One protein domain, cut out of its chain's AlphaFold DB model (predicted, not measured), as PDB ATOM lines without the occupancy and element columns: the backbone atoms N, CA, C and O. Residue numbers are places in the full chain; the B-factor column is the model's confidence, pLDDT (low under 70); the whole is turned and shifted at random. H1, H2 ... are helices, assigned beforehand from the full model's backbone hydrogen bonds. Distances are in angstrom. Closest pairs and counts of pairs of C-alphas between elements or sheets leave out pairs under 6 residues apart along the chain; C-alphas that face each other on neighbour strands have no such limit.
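This is residues 71 to 133 of the 164 residues of an uncharacterized protein of Glomus cerebriforme (UniProt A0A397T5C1). This is an open zigzag of three helices: the long H1 runs in from one end, short H2 folds back near the middle, and H3 runs out to the other end. H1 and H3 are two arms that make the length, and no helix touches another. The printed part has 63 residues, with three named helices in the order H1, H2, H3 and no named strand; the class is all helix. It is only just loose, close to extended, with a radius of gyration of the C-alphas of 15.7 A, and the C-alphas span 50 by 26 by 20 A.

The longest helix is H1, residues 71 to 94, of which residues 71 to 84 stand free. H2, residues 99 to 108, follows after a tight link of 4 residues. H1 and H2 are only just apart, their closest C-alphas 8.3 A from each other. H3, residues 115 to 132, is apart from H1. H2 and H3 are close but not clearly touching, with 2 pairs of C-alphas within 8 A; the closest C-alphas are those of Gln 103 and Asp 115, 7.1 A apart. These two helices run opposite ways at a steep tilt of 52 degrees. In H1, H2 and H3 every O i to N i+4 pair is within hydrogen-bond range.

H1 begins at C-alpha 71 at (177.564, 200.855, 207.985) and is 34.2 A long from first to last C-alpha. H2 begins at C-alpha 99 at (210.932, 219.423, 210.276) and measures 14.5 A. H3 measures 25.6 A and ends at C-alpha 132 at (218.765, 210.031, 183.743).

The outline is elongated; the two C-alphas farthest apart are those of Asp 72 and Ile 133, at 50.6 A. Residues 93 to 98 and 116 to 133 stand free too. The printed part has no cut, and no link is long. The mean pLDDT of the printed part is 76.5, with 13 residues under 70, among them residues 109 to 116.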
ATOM      1  N   THR A  71     176.920 200.387 209.223       76.69
ATOM      2  CA  THR A  71     177.564 200.855 207.985       76.69
ATOM      3  C   THR A  71     177.527 202.371 207.829       76.69
ATOM      4  O   THR A  71     178.453 202.953 207.275       76.69
ATOM      5  N   ASP A  72     176.465 203.022 208.309       77.62
ATOM      6  CA  ASP A  72     176.310 204.474 208.191       77.62
ATOM      7  C   ASP A  72     177.245 205.184 209.181       77.62
ATOM      8  O   ASP A  72     177.874 206.181 208.832       77.62
ATOM      9  N   VAL A  73     177.410 204.610 210.378       77.38
ATOM     10  CA  VAL A  73     178.367 205.080 211.393       77.38
ATOM     11  C   VAL A  73     179.813 204.901 210.921       77.38
ATOM     12  O   VAL A  73     180.621 205.817 211.062       77.38
ATOM     13  N   GLU A  74     180.148 203.745 210.343       80.94
ATOM     14  CA  GLU A  74     181.477 203.480 209.776       80.94
ATOM     15  C   GLU A  74     181.808 204.455 208.643       80.94
ATOM     16  O   GLU A  74     182.894 205.033 208.623       80.94
ATOM     17  N   LYS A  75     180.850 204.700 207.744       83.75
ATOM     18  CA  LYS A  75     181.008 205.656 206.648       83.75
ATOM     19  C   LYS A  75     181.197 207.089 207.151       83.75
ATOM     20  O   LYS A  75     182.077 207.788 206.661       83.75
ATOM     21  N   GLU A  76     180.411 207.533 208.134       82.31
ATOM     22  CA  GLU A  76     180.577 208.865 208.737       82.31
ATOM     23  C   GLU A  76     181.959 209.010 209.394       82.31
ATOM     24  O   GLU A  76     182.608 210.053 209.278       82.31
ATOM     25  N   HIS A  77     182.429 207.960 210.071       81.31
ATOM     26  CA  HIS A  77     183.764 207.928 210.657       81.31
ATOM     27  C   HIS A  77     184.855 208.036 209.581       81.31
ATOM     28  O   HIS A  77     185.770 208.846 209.719       81.31
ATOM     29  N   GLU A  78     184.745 207.272 208.493       85.25
ATOM     30  CA  GLU A  78     185.676 207.331 207.363       85.25
ATOM     31  C   GLU A  78     185.689 208.716 206.697       85.25
ATOM     32  O   GLU A  78     186.756 209.272 206.442       85.25
ATOM     33  N   GLU A  79     184.523 209.323 206.461       87.06
ATOM     34  CA  GLU A  79     184.422 210.672 205.895       87.06
ATOM     35  C   GLU A  79     185.091 211.724 206.790       87.06
ATOM     36  O   GLU A  79     185.814 212.588 206.286       87.06
ATOM     37  N   LYS A  80     184.905 211.644 208.114       81.69
ATOM     38  CA  LYS A  80     185.556 212.553 209.071       81.69
ATOM     39  C   LYS A  80     187.066 212.359 209.125       81.69
ATOM     40  O   LYS A  80     187.800 213.347 209.157       81.69
ATOM     41  N   GLU A  81     187.538 211.116 209.111       84.31
ATOM     42  CA  GLU A  81     188.971 210.822 209.050       84.31
ATOM     43  C   GLU A  81     189.583 211.330 207.736       84.31
ATOM     44  O   GLU A  81     190.619 211.992 207.756       84.31
ATOM     45  N   ASN A  82     188.898 211.161 206.605       82.50
ATOM     46  CA  ASN A  82     189.336 211.708 205.320       82.50
ATOM     47  C   ASN A  82     189.386 213.244 205.321       82.50
ATOM     48  O   ASN A  82     190.362 213.823 204.845       82.50
ATOM     49  N   GLN A  83     188.380 213.918 205.888       79.06
ATOM     50  CA  GLN A  83     188.386 215.380 206.048       79.06
ATOM     51  C   GLN A  83     189.554 215.852 206.916       79.06
ATOM     52  O   GLN A  83     190.201 216.854 206.609       79.06
ATOM     53  N   ARG A  84     189.841 215.123 207.998       81.50
ATOM     54  CA  ARG A  84     190.982 215.398 208.866       81.50
ATOM     55  C   ARG A  84     192.292 215.248 208.095       81.50
ATOM     56  O   ARG A  84     193.108 216.164 208.136       81.50
ATOM     57  N   ILE A  85     192.483 214.142 207.377       80.94
ATOM     58  CA  ILE A  85     193.676 213.903 206.552       80.94
ATOM     59  C   ILE A  85     193.848 215.019 205.513       80.94
ATOM     60  O   ILE A  85     194.926 215.600 205.443       80.94
ATOM     61  N   ASP A  86     192.792 215.387 204.780       79.31
ATOM     62  CA  ASP A  86     192.825 216.464 203.778       79.31
ATOM     63  C   ASP A  86     193.213 217.823 204.385       79.31
ATOM     64  O   ASP A  86     194.065 218.532 203.846       79.31
ATOM     65  N   ALA A  87     192.651 218.173 205.547       75.44
ATOM     66  CA  ALA A  87     193.021 219.391 206.262       75.44
ATOM     67  C   ALA A  87     194.508 219.393 206.662       75.44
ATOM     68  O   ALA A  87     195.191 220.405 206.491       75.44
ATOM     69  N   PHE A  88     195.030 218.261 207.142       74.56
ATOM     70  CA  PHE A  88     196.449 218.125 207.477       74.56
ATOM     71  C   PHE A  88     197.349 218.226 206.246       74.56
ATOM     72  O   PHE A  88     198.333 218.965 206.280       74.56
ATOM     73  N   THR A  89     197.009 217.535 205.156       73.69
ATOM     74  CA  THR A  89     197.749 217.610 203.891       73.69
ATOM     75  C   THR A  89     197.810 219.047 203.383       73.69
ATOM     76  O   THR A  89     198.892 219.530 203.070       73.69
ATOM     77  N   LYS A  90     196.694 219.788 203.421       76.12
ATOM     78  CA  LYS A  90     196.665 221.210 203.044       76.12
ATOM     79  C   LYS A  90     197.588 222.077 203.897       76.12
ATOM     80  O   LYS A  90     198.285 222.922 203.347       76.12
ATOM     81  N   VAL A  91     197.630 221.874 205.215       74.75
ATOM     82  CA  VAL A  91     198.537 222.622 206.107       74.75
ATOM     83  C   VAL A  91     200.003 222.315 205.802       74.75
ATOM     84  O   VAL A  91     200.827 223.226 205.830       74.75
ATOM     85  N   ILE A  92     200.329 221.058 205.495       72.06
ATOM     86  CA  ILE A  92     201.689 220.644 205.124       72.06
ATOM     87  C   ILE A  92     202.097 221.243 203.772       72.06
ATOM     88  O   ILE A  92     203.219 221.722 203.634       72.06
ATOM     89  N   ASP A  93     201.196 221.230 202.791       71.00
ATOM     90  CA  ASP A  93     201.486 221.694 201.432       71.00
ATOM     91  C   ASP A  93     201.532 223.227 201.333       71.00
ATOM     92  O   ASP A  93     202.303 223.773 200.544       71.00
ATOM     93  N   GLN A  94     200.709 223.932 202.117       70.00
ATOM     94  CA  GLN A  94     200.577 225.393 202.054       70.00
ATOM     95  C   GLN A  94     201.390 226.128 203.127       70.00
ATOM     96  O   GLN A  94     201.709 227.304 202.950       70.00
ATOM     97  N   GLY A  95     201.719 225.473 204.242       66.06
ATOM     98  CA  GLY A  95     202.489 226.055 205.336       66.06
ATOM     99  C   GLY A  95     203.940 225.585 205.332       66.06
ATOM    100  O   GLY A  95     204.219 224.392 205.267       66.06
ATOM    101  N   SER A  96     204.890 226.507 205.496       66.50
ATOM    102  CA  SER A  96     206.279 226.153 205.808       66.50
ATOM    103  C   SER A  96     206.374 225.653 207.253       66.50
ATOM    104  O   SER A  96     206.721 226.396 208.171       66.50
ATOM    105  N   ILE A  97     206.011 224.390 207.470       75.62
ATOM    106  CA  ILE A  97     206.195 223.702 208.748       75.62
ATOM    107  C   ILE A  97     207.661 223.303 208.926       75.62
ATOM    108  O   ILE A  97     208.329 222.863 207.988       75.62
ATOM    109  N   SER A  98     208.178 223.459 210.144       75.38
ATOM    110  CA  SER A  98     209.527 222.989 210.456       75.38
ATOM    111  C   SER A  98     209.565 221.455 210.491       75.38
ATOM    112  O   SER A  98     208.563 220.806 210.804       75.38
ATOM    113  N   CYS A  99     210.732 220.873 210.212       71.19
ATOM    114  CA  CYS A  99     210.932 219.423 210.276       71.19
ATOM    115  C   CYS A  99     210.568 218.855 211.661       71.19
ATOM    116  O   CYS A  99     209.872 217.847 211.749       71.19
ATOM    117  N   ASP A 100     210.965 219.534 212.740       74.00
ATOM    118  CA  ASP A 100     210.686 219.091 214.112       74.00
ATOM    119  C   ASP A 100     209.182 219.134 214.423       74.00
ATOM    120  O   ASP A 100     208.639 218.260 215.101       74.00
ATOM    121  N   THR A 101     208.471 220.130 213.883       75.00
ATOM    122  CA  THR A 101     207.008 220.215 213.987       75.00
ATOM    123  C   THR A 101     206.343 219.037 213.277       75.00
ATOM    124  O   THR A 101     205.450 218.411 213.845       75.00
ATOM    125  N   TYR A 102     206.801 218.691 212.072       72.12
ATOM    126  CA  TYR A 102     206.287 217.538 211.336       72.12
ATOM    127  C   TYR A 102     206.557 216.216 212.068       72.12
ATOM    128  O   TYR A 102     205.662 215.381 212.163       72.12
ATOM    129  N   GLN A 103     207.742 216.036 212.661       67.38
ATOM    130  CA  GLN A 103     208.075 214.835 213.440       67.38
ATOM    131  C   GLN A 103     207.160 214.642 214.645       67.38
ATOM    132  O   GLN A 103     206.670 213.534 214.874       67.38
ATOM    133  N   ASN A 104     206.890 215.717 215.387       75.56
ATOM    134  CA  ASN A 104     205.955 215.683 216.508       75.56
ATOM    135  C   ASN A 104     204.531 215.339 216.043       75.56
ATOM    136  O   ASN A 104     203.859 214.524 216.673       75.56
ATOM    137  N   LEU A 105     204.085 215.888 214.908       73.44
ATOM    138  CA  LEU A 105     202.783 215.562 214.316       73.44
ATOM    139  C   LEU A 105     202.702 214.096 213.865       73.44
ATOM    140  O   LEU A 105     201.756 213.393 214.212       73.44
ATOM    141  N   ALA A 106     203.717 213.603 213.156       66.50
ATOM    142  CA  ALA A 106     203.784 212.226 212.674       66.50
ATOM    143  C   ALA A 106     203.947 211.194 213.803       66.50
ATOM    144  O   ALA A 106     203.662 210.011 213.607       66.50
ATOM    145  N   ALA A 107     204.416 211.601 214.987       69.31
ATOM    146  CA  ALA A 107     204.427 210.758 216.180       69.31
ATOM    147  C   ALA A 107     203.022 210.588 216.779       69.31
ATOM    148  O   ALA A 107     202.700 209.504 217.265       69.31
ATOM    149  N   LEU A 108     202.193 211.636 216.711       72.81
ATOM    150  CA  LEU A 108     200.817 211.647 217.215       72.81
ATOM    151  C   LEU A 108     199.807 211.045 216.228       72.81
ATOM    152  O   LEU A 108     198.770 210.547 216.658       72.81
ATOM    153  N   GLN A 109     200.105 211.074 214.926       67.25
ATOM    154  CA  GLN A 109     199.234 210.555 213.873       67.25
ATOM    155  C   GLN A 109     199.984 209.518 213.013       67.25
ATOM    156  O   GLN A 109     200.771 209.900 212.143       67.25
ATOM    157  N   PRO A 110     199.800 208.206 213.267       62.28
ATOM    158  CA  PRO A 110     200.543 207.144 212.584       62.28
ATOM    159  C   PRO A 110     200.225 207.012 211.085       62.28
ATOM    160  O   PRO A 110     201.003 206.390 210.363       62.28
ATOM    161  N   GLU A 111     199.131 207.613 210.612       63.47
ATOM    162  CA  GLU A 111     198.724 207.668 209.203       63.47
ATOM    163  C   GLU A 111     199.562 208.663 208.385       63.47
ATOM    164  O   GLU A 111     199.628 208.564 207.158       63.47
ATOM    165  N   LEU A 112     200.242 209.609 209.045       64.06
ATOM    166  CA  LEU A 112     201.229 210.451 208.379       64.06
ATOM    167  C   LEU A 112     202.448 209.593 208.035       64.06
ATOM    168  O   LEU A 112     203.071 208.979 208.907       64.06
ATOM    169  N   LEU A 113     202.800 209.556 206.746       60.16
ATOM    170  CA  LEU A 113     204.001 208.880 206.269       60.16
ATOM    171  C   LEU A 113     205.209 209.386 207.058       60.16
ATOM    172  O   LEU A 113     205.662 210.511 206.874       60.16
ATOM    173  N   ARG A 114     205.739 208.535 207.942       62.53
ATOM    174  CA  ARG A 114     206.910 208.847 208.769       62.53
ATOM    175  C   ARG A 114     208.028 209.402 207.888       62.53
ATOM    176  O   ARG A 114     208.314 208.822 206.836       62.53
ATOM    177  N   ASP A 115     208.732 210.419 208.379       63.56
ATOM    178  CA  ASP A 115     209.884 211.058 207.721       63.56
ATOM    179  C   ASP A 115     210.830 210.083 207.033       63.56
ATOM    180  O   ASP A 115     211.322 210.338 205.939       63.56
ATOM    181  N   ARG A 116     211.064 208.923 207.650       66.75
ATOM    182  CA  ARG A 116     211.929 207.883 207.099       66.75
ATOM    183  C   ARG A 116     211.437 207.354 205.749       66.75
ATOM    184  O   ARG A 116     212.255 207.124 204.864       66.75
ATOM    185  N   VAL A 117     210.131 207.155 205.581       73.50
ATOM    186  CA  VAL A 117     209.540 206.677 204.322       73.50
ATOM    187  C   VAL A 117     209.673 207.754 203.248       73.50
ATOM    188  O   VAL A 117     210.164 207.463 202.161       73.50
ATOM    189  N   ILE A 118     209.346 209.006 203.577       72.81
ATOM    190  CA  ILE A 118     209.476 210.149 202.660       72.81
ATOM    191  C   ILE A 118     210.942 210.362 202.252       72.81
ATOM    192  O   ILE A 118     211.245 210.523 201.070       72.81
ATOM    193  N   LEU A 119     211.873 210.300 203.207       73.19
ATOM    194  CA  LEU A 119     213.310 210.429 202.970       73.19
ATOM    195  C   LEU A 119     213.837 209.325 202.047       73.19
ATOM    196  O   LEU A 119     214.626 209.604 201.147       73.19
ATOM    197  N   ASN A 120     213.393 208.081 202.243       77.00
ATOM    198  CA  ASN A 120     213.781 206.963 201.385       77.00
ATOM    199  C   ASN A 120     213.263 207.146 199.952       77.00
ATOM    200  O   ASN A 120     214.001 206.899 198.999       77.00
ATOM    201  N   VAL A 121     212.026 207.628 199.788       83.88
ATOM    202  CA  VAL A 121     211.467 207.955 198.468       83.88
ATOM    203  C   VAL A 121     212.251 209.094 197.810       83.88
ATOM    204  O   VAL A 121     212.624 208.964 196.647       83.88
ATOM    205  N   ARG A 122     212.567 210.169 198.548       83.31
ATOM    206  CA  ARG A 122     213.393 211.285 198.051       83.31
ATOM    207  C   ARG A 122     214.776 210.821 197.595       83.31
ATOM    208  O   ARG A 122     215.202 211.206 196.513       83.31
ATOM    209  N   LYS A 123     215.456 209.981 198.385       84.69
ATOM    210  CA  LYS A 123     216.763 209.408 198.014       84.69
ATOM    211  C   LYS A 123     216.683 208.616 196.712       84.69
ATOM    212  O   LYS A 123     217.466 208.875 195.808       84.69
ATOM    213  N   ARG A 124     215.689 207.731 196.591       91.12
ATOM    214  CA  ARG A 124     215.461 206.948 195.370       91.12
ATOM    215  C   ARG A 124     215.242 207.842 194.147       91.12
ATOM    216  O   ARG A 124     215.864 207.619 193.118       91.12
ATOM    217  N   ILE A 125     214.401 208.874 194.263       87.06
ATOM    218  CA  ILE A 125     214.167 209.829 193.166       87.06
ATOM    219  C   ILE A 125     215.468 210.538 192.783       87.06
ATOM    220  O   ILE A 125     215.777 210.639 191.603       87.06
ATOM    221  N   TYR A 126     216.246 211.002 193.763       84.88
ATOM    222  CA  TYR A 126     217.518 211.677 193.511       84.88
ATOM    223  C   TYR A 126     218.526 210.771 192.783       84.88
ATOM    224  O   TYR A 126     219.187 211.211 191.843       84.88
ATOM    225  N   GLU A 127     218.608 209.496 193.165       87.62
ATOM    226  CA  GLU A 127     219.443 208.492 192.494       87.62
ATOM    227  C   GLU A 127     218.985 208.239 191.050       87.62
ATOM    228  O   GLU A 127     219.802 208.270 190.130       87.62
ATOM    229  N   GLU A 128     217.679 208.059 190.827       89.94
ATOM    230  CA  GLU A 128     217.107 207.875 189.487       89.94
ATOM    231  C   GLU A 128     217.295 209.113 188.598       89.94
ATOM    232  O   GLU A 128     217.615 208.994 187.412       89.94
ATOM    233  N   MET A 129     217.117 210.310 189.161       88.75
ATOM    234  CA  MET A 129     217.316 211.572 188.455       88.75
ATOM    235  C   MET A 129     218.773 211.751 188.053       88.75
ATOM    236  O   MET A 129     219.027 212.041 186.891       88.75
ATOM    237  N   ASN A 130     219.725 211.509 188.955       82.00
ATOM    238  CA  ASN A 130     221.150 211.619 188.640       82.00
ATOM    239  C   ASN A 130     221.596 210.642 187.541       82.00
ATOM    240  O   ASN A 130     222.518 210.954 186.791       82.00
ATOM    241  N   GLN A 131     220.951 209.478 187.425       83.94
ATOM    242  CA  GLN A 131     221.215 208.537 186.333       83.94
ATOM    243  C   GLN A 131     220.656 209.017 184.988       83.94
ATOM    244  O   GLN A 131     221.289 208.807 183.955       83.94
ATOM    245  N   LYS A 132     219.465 209.632 184.979       90.81
ATOM    246  CA  LYS A 132     218.765 210.031 183.743       90.81
ATOM    247  C   LYS A 132     219.123 211.434 183.258       90.81
ATOM    248  O   LYS A 132     219.086 211.689 182.058       90.81
ATOM    249  N   ILE A 133     219.428 212.343 184.177       82.06
ATOM    250  CA  ILE A 133     219.721 213.754 183.928       82.06
ATOM    251  C   ILE A 133     220.952 214.115 184.771       82.06
ATOM    252  O   ILE A 133     220.817 214.451 185.948       82.06
TER     253      ILE A 133